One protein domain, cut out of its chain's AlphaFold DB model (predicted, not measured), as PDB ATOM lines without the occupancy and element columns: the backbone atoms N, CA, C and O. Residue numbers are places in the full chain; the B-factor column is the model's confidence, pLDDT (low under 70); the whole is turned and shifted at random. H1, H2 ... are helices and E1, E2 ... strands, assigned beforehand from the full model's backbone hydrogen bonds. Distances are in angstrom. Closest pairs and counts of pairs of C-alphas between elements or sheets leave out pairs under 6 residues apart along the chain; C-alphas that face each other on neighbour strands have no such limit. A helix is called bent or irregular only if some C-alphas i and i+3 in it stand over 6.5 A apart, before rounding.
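AT A GLANCE: This is residues 22 to 136 of the 215 residues of an uncharacterized protein of Aureobasidium namibiae CBS 147.97 (UniProt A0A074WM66). A small twisted wall of four antiparallel strands, E2, E4, E5 and E6, runs through the domain, and its edge strand E2 turns on into E3, which pairs with E1 in a second, two-stranded sheet beside the beginning of E4. Short helices and long loops surround it: H1 and H2 graze the wall at its E2 edge, H4 stands up over E5, and H3 lies farthest out, beyond H4. The printed part has 115 residues, with four named helices and six named strands in the order H1 E1 H2 E2 E3 E4 E5 H3 H4 E6; the larger sheet has the order E2, E4, E5, E6, and both sheets are antiparallel. The class is mixed, helices and strands, with 48 residues, under half, in named elements. The whole is compact and rounded, with a radius of gyration of the C-alphas of 13.9 A and spans of 39 by 33 by 26 A.

HOW THE PARTS SIT: Begin with H1, residues 28 to 36, and look across to E2, residues 78 to 80: their closest C-alphas, of Val 30 and Val 79, are 7.0 A apart. H1 only grazes the larger sheet, with its residues 29 to 34. After a long link, E1, residues 53 to 55, is the antiparallel neighbour of E3, residues 82 to 84; N 54 and O 83 are within hydrogen-bond range at 2.8 A. H2, residues 63 to 66, also only grazes the larger sheet; the closest C-alphas of H2 and E2 are those of Leu 65 and Val 79, 6.2 A apart. Go on to E2, which runs on into E3 across a break of 1 residue, at 53 degrees. Next find E4, residues 90 to 95, the antiparallel neighbour of E2, with N 79 and O 94 2.9 A apart. The closest C-alphas of E3 and E4 are those of Asp 83 and Arg 91, at 4.8 A. E4 forms a hairpin with E5, residues 100 to 105; here look at N 102 and O 93, 2.8 A apart. H3, residues 116 to 119, is not on the larger sheet. It is close to but not clearly touching H4, residues 124 to 130, with the closest C-alphas, of His 119 and Glu 127, 7.2 A apart. H4 lies over E5 at a height over the sheet of 9.7 A, and it stands up from the sheet, its line rising 53 degrees out of the local plane. Finish at E6, residues 133 to 135, an edge strand antiparallel to E5, with N 101 and O 134 2.8 A apart. In H1 every O i to N i+4 pair is within hydrogen-bond range; in H4 0 of 3 are, beside 3 of 4 O i to N i+3 pairs, while H2 and H3 are too short for an O i to N i+4 pair.

IN THESE COORDINATES: Find C-alpha 28 at (42.712, 0.650, 100.281); from there H1 runs 12.8 A to C-alpha 36. E4 measures 15.3 A from C-alpha 90, at (23.501, -0.239, 84.300), to C-alpha 95, and E5 measures 16.0 A. H4 spans 10.5 A and is irregular: C-alphas 125 and 128 are 7.3 A apart. E6 ends at C-alpha 135, at (23.349, 8.199, 98.693). E1, H2, E2, E3 and H3 are short elements of three or four residues.

THE WHOLE: The two C-alphas farthest apart, of His 36 and Glu 117, are 39.9 A apart. The printed part has no cut. The links H1 to E1 and H2 to E2 are long. The mean pLDDT of the printed part is 76.0; look for values under 70 at residues 22 to 24, 39 to 47, 60 to 72 and 108 to 120.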
ATOM      1  N   GLY A  22      47.444  -2.428  94.847       48.88
ATOM      2  CA  GLY A  22      48.098  -1.116  94.773       48.88
ATOM      3  C   GLY A  22      48.605  -0.728  93.374       48.88
ATOM      4  O   GLY A  22      48.773   0.455  93.101       48.88
ATOM      5  N   ALA A  23      48.796  -1.686  92.458       51.00
ATOM      6  CA  ALA A  23      49.156  -1.409  91.063       51.00
ATOM      7  C   ALA A  23      47.970  -0.926  90.201       51.00
ATOM      8  O   ALA A  23      48.174  -0.492  89.072       51.00
ATOM      9  N   ILE A  24      46.739  -1.004  90.724       66.31
ATOM     10  CA  ILE A  24      45.485  -0.752  89.993       66.31
ATOM     11  C   ILE A  24      44.990   0.697  90.196       66.31
ATOM     12  O   ILE A  24      44.034   1.131  89.564       66.31
ATOM     13  N   GLY A  25      45.654   1.483  91.053       76.00
ATOM     14  CA  GLY A  25      45.294   2.884  91.301       76.00
ATOM     15  C   GLY A  25      44.034   3.078  92.156       76.00
ATOM     16  O   GLY A  25      43.492   4.179  92.188       76.00
ATOM     17  N   LYS A  26      43.566   2.026  92.847       84.00
ATOM     18  CA  LYS A  26      42.441   2.084  93.796       84.00
ATOM     19  C   LYS A  26      42.903   2.321  95.230       84.00
ATOM     20  O   LYS A  26      44.002   1.913  95.608       84.00
ATOM     21  N   THR A  27      42.063   2.984  96.022       87.44
ATOM     22  CA  THR A  27      42.324   3.212  97.449       87.44
ATOM     23  C   THR A  27      42.182   1.914  98.248       87.44
ATOM     24  O   THR A  27      41.473   0.992  97.845       87.44
ATOM     25  N   GLU A  28      42.830   1.834  99.415       86.50
ATOM     26  CA  GLU A  28      42.712   0.650 100.281       86.50
ATOM     27  C   GLU A  28      41.269   0.436 100.761       86.50
ATOM     28  O   GLU A  28      40.843  -0.703 100.912       86.50
ATOM     29  N   THR A  29      40.482   1.505 100.920       88.25
ATOM     30  CA  THR A  29      39.061   1.414 101.290       88.25
ATOM     31  C   THR A  29      38.224   0.736 100.205       88.25
ATOM     32  O   THR A  29      37.384  -0.104 100.520       88.25
ATOM     33  N   VAL A  30      38.481   1.035  98.922       87.50
ATOM     34  CA  VAL A  30      37.875   0.290  97.802       87.50
ATOM     35  C   VAL A  30      38.252  -1.176  97.884       87.50
ATOM     36  O   VAL A  30      37.402  -2.050  97.716       87.50
ATOM     37  N   MET A  31      39.516  -1.454  98.191       84.62
ATOM     38  CA  MET A  31      39.964  -2.831  98.286       84.62
ATOM     39  C   MET A  31      39.340  -3.585  99.449       84.62
ATOM     40  O   MET A  31      39.011  -4.761  99.305       84.62
ATOM     41  N   ASP A  32      39.144  -2.913 100.576       86.62
ATOM     42  CA  ASP A  32      38.462  -3.480 101.723       86.62
ATOM     43  C   ASP A  32      36.991  -3.775 101.415       86.62
ATOM     44  O   ASP A  32      36.542  -4.893 101.653       86.62
ATOM     45  N   LEU A  33      36.266  -2.849 100.776       85.69
ATOM     46  CA  LEU A  33      34.885  -3.081 100.334       85.69
ATOM     47  C   LEU A  33      34.776  -4.341  99.466       85.69
ATOM     48  O   LEU A  33      33.948  -5.210  99.730       85.69
ATOM     49  N   LEU A  34      35.636  -4.468  98.456       81.62
ATOM     50  CA  LEU A  34      35.611  -5.602  97.530       81.62
ATOM     51  C   LEU A  34      35.846  -6.939  98.237       81.62
ATOM     52  O   LEU A  34      35.228  -7.933  97.876       81.62
ATOM     53  N   ARG A  35      36.675  -6.987  99.285       82.00
ATOM     54  CA  ARG A  35      36.872  -8.216 100.076       82.00
ATOM     55  C   ARG A  35      35.606  -8.664 100.812       82.00
ATOM     56  O   ARG A  35      35.503  -9.843 101.143       82.00
ATOM     57  N   HIS A  36      34.677  -7.746 101.071       83.75
ATOM     58  CA  HIS A  36      33.426  -8.015 101.779       83.75
ATOM     59  C   HIS A  36      32.235  -8.255 100.845       83.75
ATOM     60  O   HIS A  36      31.210  -8.770 101.297       83.75
ATOM     61  N   LEU A  37      32.342  -7.911  99.557       77.94
ATOM     62  CA  LEU A  37      31.264  -8.161  98.608       77.94
ATOM     63  C   LEU A  37      31.176  -9.657  98.268       77.94
ATOM     64  O   LEU A  37      32.199 -10.298  98.009       77.94
ATOM     65  N   PRO A  38      29.957 -10.231  98.232       73.88
ATOM     66  CA  PRO A  38      29.781 -11.592  97.763       73.88
ATOM     67  C   PRO A  38      30.273 -11.686  96.319       73.88
ATOM     68  O   PRO A  38      29.856 -10.916  95.454       73.88
ATOM     69  N   CYS A  39      31.167 -12.637  96.062       66.06
ATOM     70  CA  CYS A  39      31.626 -12.931  94.712       66.06
ATOM     71  C   CYS A  39      30.472 -13.606  93.965       66.06
ATOM     72  O   CYS A  39      30.219 -14.800  94.139       66.06
ATOM     73  N   LEU A  40      29.721 -12.816  93.203       66.19
ATOM     74  CA  LEU A  40      28.670 -13.313  92.331       66.19
ATOM     75  C   LEU A  40      29.295 -13.574  90.963       66.19
ATOM     76  O   LEU A  40      29.772 -12.645  90.314       66.19
ATOM     77  N   ASP A  41      29.304 -14.836  90.542       62.97
ATOM     78  CA  ASP A  41      29.766 -15.202  89.208       62.97
ATOM     79  C   ASP A  41      28.775 -14.653  88.174       62.97
ATOM     80  O   ASP A  41      27.686 -15.188  87.974       62.97
ATOM     81  N   GLY A  42      29.129 -13.534  87.542       56.28
ATOM     82  CA  GLY A  42      28.361 -12.958  86.440       56.28
ATOM     83  C   GLY A  42      28.548 -13.707  85.113       56.28
ATOM     84  O   GLY A  42      27.864 -13.393  84.137       56.28
ATOM     85  N   LYS A  43      29.473 -14.679  85.025       53.47
ATOM     86  CA  LYS A  43      29.756 -15.438  83.800       53.47
ATOM     87  C   LYS A  43      28.885 -16.692  83.736       53.47
ATOM     88  O   LYS A  43      29.288 -17.791  84.097       53.47
ATOM     89  N   GLY A  44      27.693 -16.543  83.170       54.72
ATOM     90  CA  GLY A  44      26.803 -17.661  82.871       54.72
ATOM     91  C   GLY A  44      25.397 -17.210  82.492       54.72
ATOM     92  O   GLY A  44      25.083 -16.022  82.479       54.72
ATOM     93  N   ILE A  45      24.530 -18.176  82.190       51.59
ATOM     94  CA  ILE A  45      23.093 -17.935  82.033       51.59
ATOM     95  C   ILE A  45      22.496 -17.860  83.448       51.59
ATOM     96  O   ILE A  45      22.318 -18.904  84.073       51.59
ATOM     97  N   GLY A  46      22.177 -16.659  83.952       56.56
ATOM     98  CA  GLY A  46      21.185 -16.546  85.037       56.56
ATOM     99  C   GLY A  46      21.451 -15.648  86.250       56.56
ATOM    100  O   GLY A  46      20.738 -15.813  87.236       56.56
ATOM    101  N   HIS A  47      22.385 -14.693  86.230       69.81
ATOM    102  CA  HIS A  47      22.598 -13.801  87.386       69.81
ATOM    103  C   HIS A  47      22.406 -12.327  87.028       69.81
ATOM    104  O   HIS A  47      23.342 -11.536  87.049       69.81
ATOM    105  N   MET A  48      21.175 -11.958  86.680       79.00
ATOM    106  CA  MET A  48      20.784 -10.555  86.543       79.00
ATOM    107  C   MET A  48      20.291 -10.031  87.889       79.00
ATOM    108  O   MET A  48      19.406 -10.632  88.499       79.00
ATOM    109  N   ILE A  49      20.850  -8.910  88.339       82.12
ATOM    110  CA  ILE A  49      20.414  -8.225  89.566       82.12
ATOM    111  C   ILE A  49      19.470  -7.049  89.289       82.12
ATOM    112  O   ILE A  49      18.963  -6.453  90.228       82.12
ATOM    113  N   ALA A  50      19.284  -6.702  88.013       85.44
ATOM    114  CA  ALA A  50      18.261  -5.811  87.468       85.44
ATOM    115  C   ALA A  50      18.145  -6.076  85.949       85.44
ATOM    116  O   ALA A  50      18.908  -6.886  85.408       85.44
ATOM    117  N   TYR A  51      17.206  -5.425  85.250       84.50
ATOM    118  CA  TYR A  51      17.082  -5.571  83.794       84.50
ATOM    119  C   TYR A  51      18.410  -5.247  83.102       84.50
ATOM    120  O   TYR A  51      19.082  -4.278  83.446       84.50
ATOM    121  N   GLU A  52      18.820  -6.143  82.208       84.25
ATOM    122  CA  GLU A  52      20.106  -6.170  81.499       84.25
ATOM    123  C   GLU A  52      21.354  -5.833  82.346       84.25
ATOM    124  O   GLU A  52      22.373  -5.408  81.810       84.25
ATOM    125  N   THR A  53      21.309  -6.048  83.668       86.25
ATOM    126  CA  THR A  53      22.365  -5.654  84.615       86.25
ATOM    127  C   THR A  53      22.876  -6.867  85.387       86.25
ATOM    128  O   THR A  53      22.115  -7.539  86.092       86.25
ATOM    129  N   ILE A  54      24.176  -7.138  85.280       85.06
ATOM    130  CA  ILE A  54      24.857  -8.294  85.874       85.06
ATOM    131  C   ILE A  54      25.912  -7.853  86.899       85.06
ATOM    132  O   ILE A  54      26.511  -6.787  86.745       85.06
ATOM    133  N   PRO A  55      26.171  -8.641  87.954       85.06
ATOM    134  CA  PRO A  55      27.208  -8.318  88.921       85.06
ATOM    135  C   PRO A  55      28.601  -8.502  88.307       85.06
ATOM    136  O   PRO A  55      28.834  -9.397  87.490       85.06
ATOM    137  N   VAL A  56      29.543  -7.660  88.724       81.12
ATOM    138  CA  VAL A  56      30.954  -7.787  88.347       81.12
ATOM    139  C   VAL A  56      31.652  -8.789  89.262       81.12
ATOM    140  O   VAL A  56      31.693  -8.610  90.478       81.12
ATOM    141  N   ASP A  57      32.284  -9.798  88.663       78.25
ATOM    142  CA  ASP A  57      33.206 -10.693  89.366       78.25
ATOM    143  C   ASP A  57      34.647 -10.163  89.285       78.25
ATOM    144  O   ASP A  57      35.388 -10.396  88.322       78.25
ATOM    145  N   PHE A  58      35.054  -9.457  90.337       72.69
ATOM    146  CA  PHE A  58      36.397  -8.892  90.489       72.69
ATOM    147  C   PHE A  58      37.471  -9.937  90.834       72.69
ATOM    148  O   PHE A  58      38.663  -9.625  90.796       72.69
ATOM    149  N   THR A  59      37.091 -11.175  91.168       70.56
ATOM    150  CA  THR A  59      38.046 -12.257  91.459       70.56
ATOM    151  C   THR A  59      38.609 -12.878  90.184       70.56
ATOM    152  O   THR A  59      39.749 -13.348  90.164       70.56
ATOM    153  N   VAL A  60      37.824 -12.836  89.107       66.69
ATOM    154  CA  VAL A  60      38.168 -13.399  87.798       66.69
ATOM    155  C   VAL A  60      38.717 -12.333  86.852       66.69
ATOM    156  O   VAL A  60      39.544 -12.650  85.995       66.69
ATOM    157  N   ASP A  61      38.278 -11.080  86.985       65.25
ATOM    158  CA  ASP A  61      38.644 -10.011  86.063       65.25
ATOM    159  C   ASP A  61      38.996  -8.698  86.776       65.25
ATOM    160  O   ASP A  61      38.149  -7.845  87.038       65.25
ATOM    161  N   ALA A  62      40.293  -8.504  87.023       63.78
ATOM    162  CA  ALA A  62      40.821  -7.267  87.591       63.78
ATOM    163  C   ALA A  62      40.646  -6.047  86.664       63.78
ATOM    164  O   ALA A  62      40.720  -4.918  87.145       63.78
ATOM    165  N   THR A  63      40.382  -6.230  85.362       61.25
ATOM    166  CA  THR A  63      40.106  -5.097  84.455       61.25
ATOM    167  C   THR A  63      38.758  -4.445  84.754       61.25
ATOM    168  O   THR A  63      38.588  -3.247  84.539       61.25
ATOM    169  N   ALA A  64      37.833  -5.187  85.368       59.25
ATOM    170  CA  ALA A  64      36.568  -4.638  85.836       59.25
ATOM    171  C   ALA A  64      36.744  -3.602  86.966       59.25
ATOM    172  O   ALA A  64      35.904  -2.721  87.124       59.25
ATOM    173  N   LEU A  65      37.870  -3.637  87.692       60.19
ATOM    174  CA  LEU A  65      38.189  -2.668  88.747       60.19
ATOM    175  C   LEU A  65      38.592  -1.297  88.199       60.19
ATOM    176  O   LEU A  65      38.363  -0.282  88.846       60.19
ATOM    177  N   ILE A  66      39.198  -1.261  87.016       58.66
ATOM    178  CA  ILE A  66      39.799  -0.056  86.420       58.66
ATOM    179  C   ILE A  66      38.881   0.589  85.373       58.66
ATOM    180  O   ILE A  66      39.188   1.663  84.865       58.66
ATOM    181  N   GLY A  67      37.736  -0.046  85.104       55.16
ATOM    182  CA  GLY A  67      36.864   0.244  83.973       55.16
ATOM    183  C   GLY A  67      37.228  -0.662  82.800       55.16
ATOM    184  O   GLY A  67      38.321  -0.571  82.247       55.16
ATOM    185  N   ARG A  68      36.301  -1.537  82.388       54.28
ATOM    186  CA  ARG A  68      36.463  -2.368  81.175       54.28
ATOM    187  C   ARG A  68      36.553  -1.545  79.891       54.28
ATOM    188  O   ARG A  68      36.924  -2.075  78.848       54.28
ATOM    189  N   ILE A  69      36.203  -0.265  79.977       56.84
ATOM    190  CA  ILE A  69      36.206   0.674  78.873       56.84
ATOM    191  C   ILE A  69      37.252   1.751  79.188       56.84
ATOM    192  O   ILE A  69      37.016   2.576  80.072       56.84
ATOM    193  N   PRO A  70      38.392   1.774  78.475       58.16
ATOM    194  CA  PRO A  70      39.397   2.833  78.600       58.16
ATOM    195  C   PRO A  70      38.829   4.240  78.363       58.16
ATOM    196  O   PRO A  70      39.426   5.222  78.793       58.16
ATOM    197  N   GLU A  71      37.687   4.327  77.676       60.03
ATOM    198  CA  GLU A  71      36.983   5.571  77.365       60.03
ATOM    199  C   GLU A  71      36.356   6.242  78.600       60.03
ATOM    200  O   GLU A  71      36.242   7.460  78.593       60.03
ATOM    201  N   PHE A  72      36.032   5.509  79.678       68.25
ATOM    202  CA  PHE A  72      35.377   6.070  80.877       68.25
ATOM    203  C   PHE A  72      36.149   5.746  82.168       68.25
ATOM    204  O   PHE A  72      35.715   4.905  82.970       68.25
ATOM    205  N   PRO A  73      37.316   6.380  82.385       74.31
ATOM    206  CA  PRO A  73      38.088   6.179  83.603       74.31
ATOM    207  C   PRO A  73      37.310   6.683  84.824       74.31
ATOM    208  O   PRO A  73      36.657   7.722  84.778       74.31
ATOM    209  N   ILE A  74      37.424   5.964  85.942       80.31
ATOM    210  CA  ILE A  74      36.854   6.363  87.238       80.31
ATOM    211  C   ILE A  74      37.963   6.558  88.272       80.31
ATOM    212  O   ILE A  74      39.013   5.915  88.208       80.31
ATOM    213  N   MET A  75      37.724   7.432  89.248       85.38
ATOM    214  CA  MET A  75      38.715   7.782  90.270       85.38
ATOM    215  C   MET A  75      39.083   6.597  91.177       85.38
ATOM    216  O   MET A  75      38.405   5.565  91.219       85.38
ATOM    217  N   GLY A  76      40.187   6.746  91.917       86.56
ATOM    218  CA  GLY A  76      40.732   5.704  92.789       86.56
ATOM    219  C   GLY A  76      39.797   5.273  93.926       86.56
ATOM    220  O   GLY A  76      39.871   4.126  94.357       86.56
ATOM    221  N   HIS A  77      38.914   6.162  94.384       88.69
ATOM    222  CA  HIS A  77      37.897   5.894  95.410       88.69
ATOM    223  C   HIS A  77      36.562   5.379  94.848       88.69
ATOM    224  O   HIS A  77      35.671   5.023  95.618       88.69
ATOM    225  N   CYS A  78      36.416   5.325  93.522       88.12
ATOM    226  CA  CYS A  78      35.231   4.794  92.855       88.12
ATOM    227  C   CYS A  78      35.440   3.328  92.457       88.12
ATOM    228  O   CYS A  78      36.561   2.924  92.142       88.12
ATOM    229  N   VAL A  79      34.372   2.539  92.348       87.00
ATOM    230  CA  VAL A  79      34.439   1.173  91.803       87.00
ATOM    231  C   VAL A  79      33.163   0.782  91.064       87.00
ATOM    232  O   VAL A  79      32.065   1.130  91.492       87.00
ATOM    233  N   TYR A  80      33.309   0.042  89.962       86.88
ATOM    234  CA  TYR A  80      32.185  -0.604  89.288       86.88
ATOM    235  C   TYR A  80      31.821  -1.905  90.007       86.88
ATOM    236  O   TYR A  80      32.682  -2.765  90.199       86.88
ATOM    237  N   ILE A  81      30.550  -2.071  90.373       86.31
ATOM    238  CA  ILE A  81      30.043  -3.304  91.007       86.31
ATOM    239  C   ILE A  81      29.093  -4.100  90.096       86.31
ATOM    240  O   ILE A  81      28.790  -5.260  90.378       86.31
ATOM    241  N   THR A  82      28.658  -3.507  88.981       87.00
ATOM    242  CA  THR A  82      27.870  -4.170  87.935       87.00
ATOM    243  C   THR A  82      28.394  -3.826  86.550       87.00
ATOM    244  O   THR A  82      29.082  -2.822  86.354       87.00
ATOM    245  N   ASP A  83      28.038  -4.667  85.588       83.81
ATOM    246  CA  ASP A  83      28.167  -4.401  84.162       83.81
ATOM    247  C   ASP A  83      26.774  -4.521  83.534       83.81
ATOM    248  O   ASP A  83      25.934  -5.296  84.004       83.81
ATOM    249  N   GLY A  84      26.515  -3.763  82.477       81.44
ATOM    250  CA  GLY A  84      25.293  -3.944  81.699       81.44
ATOM    251  C   GLY A  84      25.573  -4.863  80.515       81.44
ATOM    252  O   GLY A  84      26.550  -4.678  79.787       81.44
ATOM    253  N   CYS A  85      24.736  -5.881  80.336       79.50
ATOM    254  CA  CYS A  85      24.858  -6.863  79.257       79.50
ATOM    255  C   CYS A  85      23.977  -6.543  78.039       79.50
ATOM    256  O   CYS A  85      24.013  -7.281  77.054       79.50
ATOM    257  N   GLY A  86      23.217  -5.450  78.096       76.06
ATOM    258  CA  GLY A  86      22.336  -4.996  77.029       76.06
ATOM    259  C   GLY A  86      22.185  -3.475  77.003       76.06
ATOM    260  O   GLY A  86      22.937  -2.743  77.651       76.06
ATOM    261  N   ARG A  87      21.227  -3.011  76.202       75.88
ATOM    262  CA  ARG A  87      20.959  -1.594  75.938       75.88
ATOM    263  C   ARG A  87      20.523  -0.844  77.198       75.88
ATOM    264  O   ARG A  87      20.954   0.287  77.385       75.88
ATOM    265  N   GLU A  88      19.703  -1.463  78.031       77.94
ATOM    266  CA  GLU A  88      19.056  -0.868  79.207       77.94
ATOM    267  C   GLU A  88      19.784  -1.235  80.518       77.94
ATOM    268  O   GLU A  88      19.284  -0.994  81.614       77.94
ATOM    269  N   GLY A  89      20.960  -1.861  80.417       83.56
ATOM    270  CA  GLY A  89      21.763  -2.275  81.563       83.56
ATOM    271  C   GLY A  89      22.537  -1.125  82.208       83.56
ATOM    272  O   GLY A  89      22.989  -0.199  81.530       83.56
ATOM    273  N   TYR A  90      22.771  -1.236  83.518       87.31
ATOM    274  CA  TYR A  90      23.501  -0.239  84.300       87.31
ATOM    275  C   TYR A  90      24.879  -0.720  84.731       87.31
ATOM    276  O   TYR A  90      25.058  -1.845  85.209       87.31
ATOM    277  N   ARG A  91      25.850   0.192  84.676       87.44
ATOM    278  CA  ARG A  91      27.101   0.076  85.425       87.44
ATOM    279  C   ARG A  91      26.978   0.903  86.694       87.44
ATOM    280  O   ARG A  91      26.978   2.129  86.658       87.44
ATOM    281  N   LEU A  92      26.847   0.240  87.829       90.31
ATOM    282  CA  LEU A  92      26.770   0.912  89.113       90.31
ATOM    283  C   LEU A  92      28.176   1.312  89.545       90.31
ATOM    284  O   LEU A  92      29.037   0.448  89.732       90.31
ATOM    285  N   ILE A  93      28.386   2.615  89.705       90.69
ATOM    286  CA  ILE A  93      29.624   3.190  90.231       90.69
ATOM    287  C   ILE A  93      29.378   3.563  91.682       90.69
ATOM    288  O   ILE A  93      28.553   4.430  91.965       90.69
ATOM    289  N   VAL A  94      30.102   2.923  92.593       91.88
ATOM    290  CA  VAL A  94      30.090   3.265  94.016       91.88
ATOM    291  C   VAL A  94      31.259   4.196  94.295       91.88
ATOM    292  O   VAL A  94      32.410   3.812  94.090       91.88
ATOM    293  N   ASP A  95      30.959   5.402  94.758       92.38
ATOM    294  CA  ASP A  95      31.920   6.354  95.303       92.38
ATOM    295  C   ASP A  95      31.982   6.168  96.821       92.38
ATOM    296  O   ASP A  95      31.014   6.425  97.542       92.38
ATOM    297  N   ILE A  96      33.117   5.670  97.304       91.88
ATOM    298  CA  ILE A  96      33.295   5.356  98.723       91.88
ATOM    299  C   ILE A  96      33.620   6.604  99.544       91.88
ATOM    300  O   ILE A  96      33.303   6.636 100.731       91.88
ATOM    301  N   GLU A  97      34.240   7.621  98.942       91.81
ATOM    302  CA  GLU A  97      34.572   8.864  99.645       91.81
ATOM    303  C   GLU A  97      33.308   9.682  99.909       91.81
ATOM    304  O   GLU A  97      33.082  10.114 101.037       91.81
ATOM    305  N   GLU A  98      32.447   9.809  98.902       91.12
ATOM    306  CA  GLU A  98      31.184  10.548  99.016       91.12
ATOM    307  C   GLU A  98      30.034   9.683  99.562       91.12
ATOM    308  O   GLU A  98      28.980  10.194  99.939       91.12
ATOM    309  N   GLY A  99      30.206   8.357  99.605       93.75
ATOM    310  CA  GLY A  99      29.168   7.426 100.050       93.75
ATOM    311  C   GLY A  99      27.960   7.383  99.110       93.75
ATOM    312  O   GLY A  99      26.827   7.181  99.560       93.75
ATOM    313  N   THR A 100      28.184   7.570  97.809       94.75
ATOM    314  CA  THR A 100      27.131   7.630  96.788       94.75
ATOM    315  C   THR A 100      27.236   6.497  95.774       94.75
ATOM    316  O   THR A 100      28.284   5.879  95.587       94.75
ATOM    317  N   THR A 101      26.119   6.195  95.118       93.69
ATOM    318  CA  THR A 101      26.043   5.240  94.015       93.69
ATOM    319  C   THR A 101      25.427   5.924  92.805       93.69
ATOM    320  O   THR A 101      24.404   6.601  92.916       93.69
ATOM    321  N   THR A 102      26.057   5.738  91.648       91.44
ATOM    322  CA  THR A 102      25.608   6.281  90.366       91.44
ATOM    323  C   THR A 102      25.180   5.159  89.432       91.44
ATOM    324  O   THR A 102      25.947   4.220  89.209       91.44
ATOM    325  N   ALA A 103      23.980   5.271  88.864       89.75
ATOM    326  CA  ALA A 103      23.497   4.380  87.814       89.75
ATOM    327  C   ALA A 103      23.980   4.874  86.444       89.75
ATOM    328  O   ALA A 103      23.329   5.685  85.793       89.75
ATOM    329  N   PHE A 104      25.150   4.411  85.999       86.81
ATOM    330  CA  PHE A 104      25.675   4.776  84.684       86.81
ATOM    331  C   PHE A 104      24.999   3.939  83.592       86.81
ATOM    332  O   PHE A 104      25.206   2.723  83.512       86.81
ATOM    333  N   SER A 105      24.183   4.586  82.761       81.75
ATOM    334  CA  SER A 105      23.508   3.959  81.623       81.75
ATOM    335  C   SER A 105      24.495   3.794  80.469       81.75
ATOM    336  O   SER A 105      25.132   4.755  80.048       81.75
ATOM    337  N   ILE A 106      24.610   2.582  79.923       70.62
ATOM    338  CA  ILE A 106      25.556   2.284  78.829       70.62
ATOM    339  C   ILE A 106      25.209   3.050  77.546       70.62
ATOM    340  O   ILE A 106      26.082   3.326  76.727       70.62
ATOM    341  N   THR A 107      23.934   3.372  77.367       70.88
ATOM    342  CA  THR A 107      23.374   3.958  76.144       70.88
ATOM    343  C   THR A 107      22.810   5.362  76.363       70.88
ATOM    344  O   THR A 107      22.320   5.974  75.415       70.88
ATOM    345  N   GLY A 108      22.931   5.897  77.583       64.06
ATOM    346  CA  GLY A 108      22.618   7.285  77.911       64.06
ATOM    347  C   GLY A 108      21.137   7.598  78.148       64.06
ATOM    348  O   GLY A 108      20.745   8.753  78.017       64.06
ATOM    349  N   TYR A 109      20.304   6.612  78.501       59.44
ATOM    350  CA  TYR A 109      18.870   6.843  78.763       59.44
ATOM    351  C   TYR A 109      18.572   7.556  80.093       59.44
ATOM    352  O   TYR A 109      17.508   8.147  80.229       59.44
ATOM    353  N   GLU A 110      19.498   7.546  81.058       62.00
ATOM    354  CA  GLU A 110      19.282   8.102  82.410       62.00
ATOM    355  C   GLU A 110      20.144   9.334  82.718       62.00
ATOM    356  O   GLU A 110      20.780   9.451  83.774       62.00
ATOM    357  N   TRP A 111      20.208  10.270  81.779       64.31
ATOM    358  CA  TRP A 111      20.910  11.527  82.009       64.31
ATOM    359  C   TRP A 111      20.097  12.435  82.939       64.31
ATOM    360  O   TRP A 111      18.904  12.636  82.738       64.31
ATOM    361  N   LEU A 112      20.753  13.046  83.933       60.44
ATOM    362  CA  LEU A 112      20.149  14.045  84.834       60.44
ATOM    363  C   LEU A 112      19.624  15.284  84.087       60.44
ATOM    364  O   LEU A 112      18.854  16.065  84.639       60.44
ATOM    365  N   SER A 113      20.086  15.485  82.852       59.00
ATOM    366  CA  SER A 113      19.625  16.526  81.942       59.00
ATOM    367  C   SER A 113      19.317  15.905  80.588       59.00
ATOM    368  O   SER A 113      20.192  15.271  79.998       59.00
ATOM    369  N   GLU A 114      18.115  16.153  80.071       59.56
ATOM    370  CA  GLU A 114      17.686  15.737  78.727       59.56
ATOM    371  C   GLU A 114      18.475  16.440  77.607       59.56
ATOM    372  O   GLU A 114      18.471  16.000  76.456       59.56
ATOM    373  N   SER A 115      19.164  17.548  77.908       58.53
ATOM    374  CA  SER A 115      19.898  18.297  76.892       58.53
ATOM    375  C   SER A 115      21.240  17.639  76.570       58.53
ATOM    376  O   SER A 115      22.211  17.753  77.314       58.53
ATOM    377  N   TRP A 116      21.327  17.010  75.394       58.62
ATOM    378  CA  TRP A 116      22.582  16.470  74.853       58.62
ATOM    379  C   TRP A 116      23.738  17.488  74.888       58.62
ATOM    380  O   TRP A 116      24.887  17.154  75.179       58.62
ATOM    381  N   GLU A 117      23.421  18.765  74.660       63.47
ATOM    382  CA  GLU A 117      24.393  19.859  74.684       63.47
ATOM    383  C   GLU A 117      25.057  20.086  76.045       63.47
ATOM    384  O   GLU A 117      26.170  20.599  76.079       63.47
ATOM    385  N   TYR A 118      24.418  19.698  77.149       65.19
ATOM    386  CA  TYR A 118      24.994  19.823  78.489       65.19
ATOM    387  C   TYR A 118      26.105  18.797  78.757       65.19
ATOM    388  O   TYR A 118      26.963  19.008  79.616       65.19
ATOM    389  N   HIS A 119      26.107  17.691  78.011       65.44
ATOM    390  CA  HIS A 119      27.010  16.565  78.242       65.44
ATOM    391  C   HIS A 119      28.146  16.493  77.224       65.44
ATOM    392  O   HIS A 119      29.228  16.033  77.571       65.44
ATOM    393  N   LYS A 120      27.946  17.019  76.006       68.56
ATOM    394  CA  LYS A 120      28.926  16.941  74.903       68.56
ATOM    395  C   LYS A 120      30.314  17.520  75.227       68.56
ATOM    396  O   LYS A 120      31.295  17.099  74.628       68.56
ATOM    397  N   ASP A 121      30.386  18.490  76.141       73.25
ATOM    398  CA  ASP A 121      31.619  19.214  76.476       73.25
ATOM    399  C   ASP A 121      32.284  18.697  77.770       73.25
ATOM    400  O   ASP A 121      33.288  19.255  78.221       73.25
ATOM    401  N   ARG A 122      31.742  17.642  78.403       71.50
ATOM    402  CA  ARG A 122      32.314  17.091  79.639       71.50
ATOM    403  C   ARG A 122      33.544  16.227  79.352       71.50
ATOM    404  O   ARG A 122      33.553  15.448  78.401       71.50
ATOM    405  N   PRO A 123      34.578  16.298  80.207       76.50
ATOM    406  CA  PRO A 123      35.644  15.309  80.199       76.50
ATOM    407  C   PRO A 123      35.075  13.904  80.435       76.50
ATOM    408  O   PRO A 123      34.241  13.722  81.319       76.50
ATOM    409  N   ALA A 124      35.587  12.900  79.721       73.62
ATOM    410  CA  ALA A 124      35.102  11.520  79.833       73.62
ATOM    411  C   ALA A 124      35.198  10.938  81.263       73.62
ATOM    412  O   ALA A 124      34.394  10.101  81.662       73.62
ATOM    413  N   ILE A 125      36.143  11.435  82.075       75.19
ATOM    414  CA  ILE A 125      36.290  11.078  83.500       75.19
ATOM    415  C   ILE A 125      35.128  11.570  84.384       75.19
ATOM    416  O   ILE A 125      34.922  11.045  85.474       75.19
ATOM    417  N   ASP A 126      34.367  12.564  83.923       78.12
ATOM    418  CA  ASP A 126      33.244  13.179  84.638       78.12
ATOM    419  C   ASP A 126      31.881  12.855  84.000       78.12
ATOM    420  O   ASP A 126      30.847  13.303  84.498       78.12
ATOM    421  N   GLU A 127      31.848  12.088  82.908       77.75
ATOM    422  CA  GLU A 127      30.612  11.781  82.178       77.75
ATOM    423  C   GLU A 127      29.635  10.953  83.018       77.75
ATOM    424  O   GLU A 127      28.422  11.173  83.006       77.75
ATOM    425  N   TRP A 128      30.159  10.059  83.857       79.81
ATOM    426  CA  TRP A 128      29.323   9.295  84.773       79.81
ATOM    427  C   TRP A 128      28.582  10.180  85.779       79.81
ATOM    428  O   TRP A 128      27.454   9.866  86.138       79.81
ATOM    429  N   ARG A 129      29.138  11.338  86.158       79.25
ATOM    430  CA  ARG A 129      28.503  12.289  87.093       79.25
ATOM    431  C   ARG A 129      27.288  13.001  86.508       79.25
ATOM    432  O   ARG A 129      26.609  13.744  87.208       79.25
ATOM    433  N   ALA A 130      27.052  12.838  85.213       80.06
ATOM    434  CA  ALA A 130      25.867  13.344  84.545       80.06
ATOM    435  C   ALA A 130      24.659  12.401  84.671       80.06
ATOM    436  O   ALA A 130      23.560  12.757  84.248       80.06
ATOM    437  N   HIS A 131      24.858  11.224  85.258       83.25
ATOM    438  CA  HIS A 131      23.821  10.237  85.511       83.25
ATOM    439  C   HIS A 131      23.283  10.347  86.932       83.25
ATOM    440  O   HIS A 131      23.857  11.024  87.786       83.25
ATOM    441  N   ARG A 132      22.161   9.676  87.196       82.75
ATOM    442  CA  ARG A 132      21.519   9.695  88.510       82.75
ATOM    443  C   ARG A 132      22.456   9.147  89.591       82.75
ATOM    444  O   ARG A 132      22.779   7.958  89.605       82.75
ATOM    445  N   THR A 133      22.817  10.017  90.530       89.12
ATOM    446  CA  THR A 133      23.607   9.703  91.725       89.12
ATOM    447  C   THR A 133      22.752   9.898  92.970       89.12
ATOM    448  O   THR A 133      22.085  10.922  93.117       89.12
ATOM    449  N   LEU A 134      22.772   8.923  93.876       91.25
ATOM    450  CA  LEU A 134      22.076   8.974  95.163       91.25
ATOM    451  C   LEU A 134      23.006   8.514  96.289       91.25
ATOM    452  O   LEU A 134      23.963   7.782  96.018       91.25
ATOM    453  N   PRO A 135      22.722   8.862  97.557       96.06
ATOM    454  CA  PRO A 135      23.349   8.199  98.693       96.06
ATOM    455  C   PRO A 135      23.217   6.679  98.559       96.06
ATOM    456  O   PRO A 135      22.133   6.169  98.266       96.06
ATOM    457  N   THR A 136      24.306   5.941  98.771       93.62
ATOM    458  CA  THR A 136      24.367   4.490  98.512       93.62
ATOM    459  C   THR A 136      23.259   3.719  99.232       93.62
ATOM    460  O   THR A 136      22.654   2.807  98.670       93.62
TER     461      THR A 136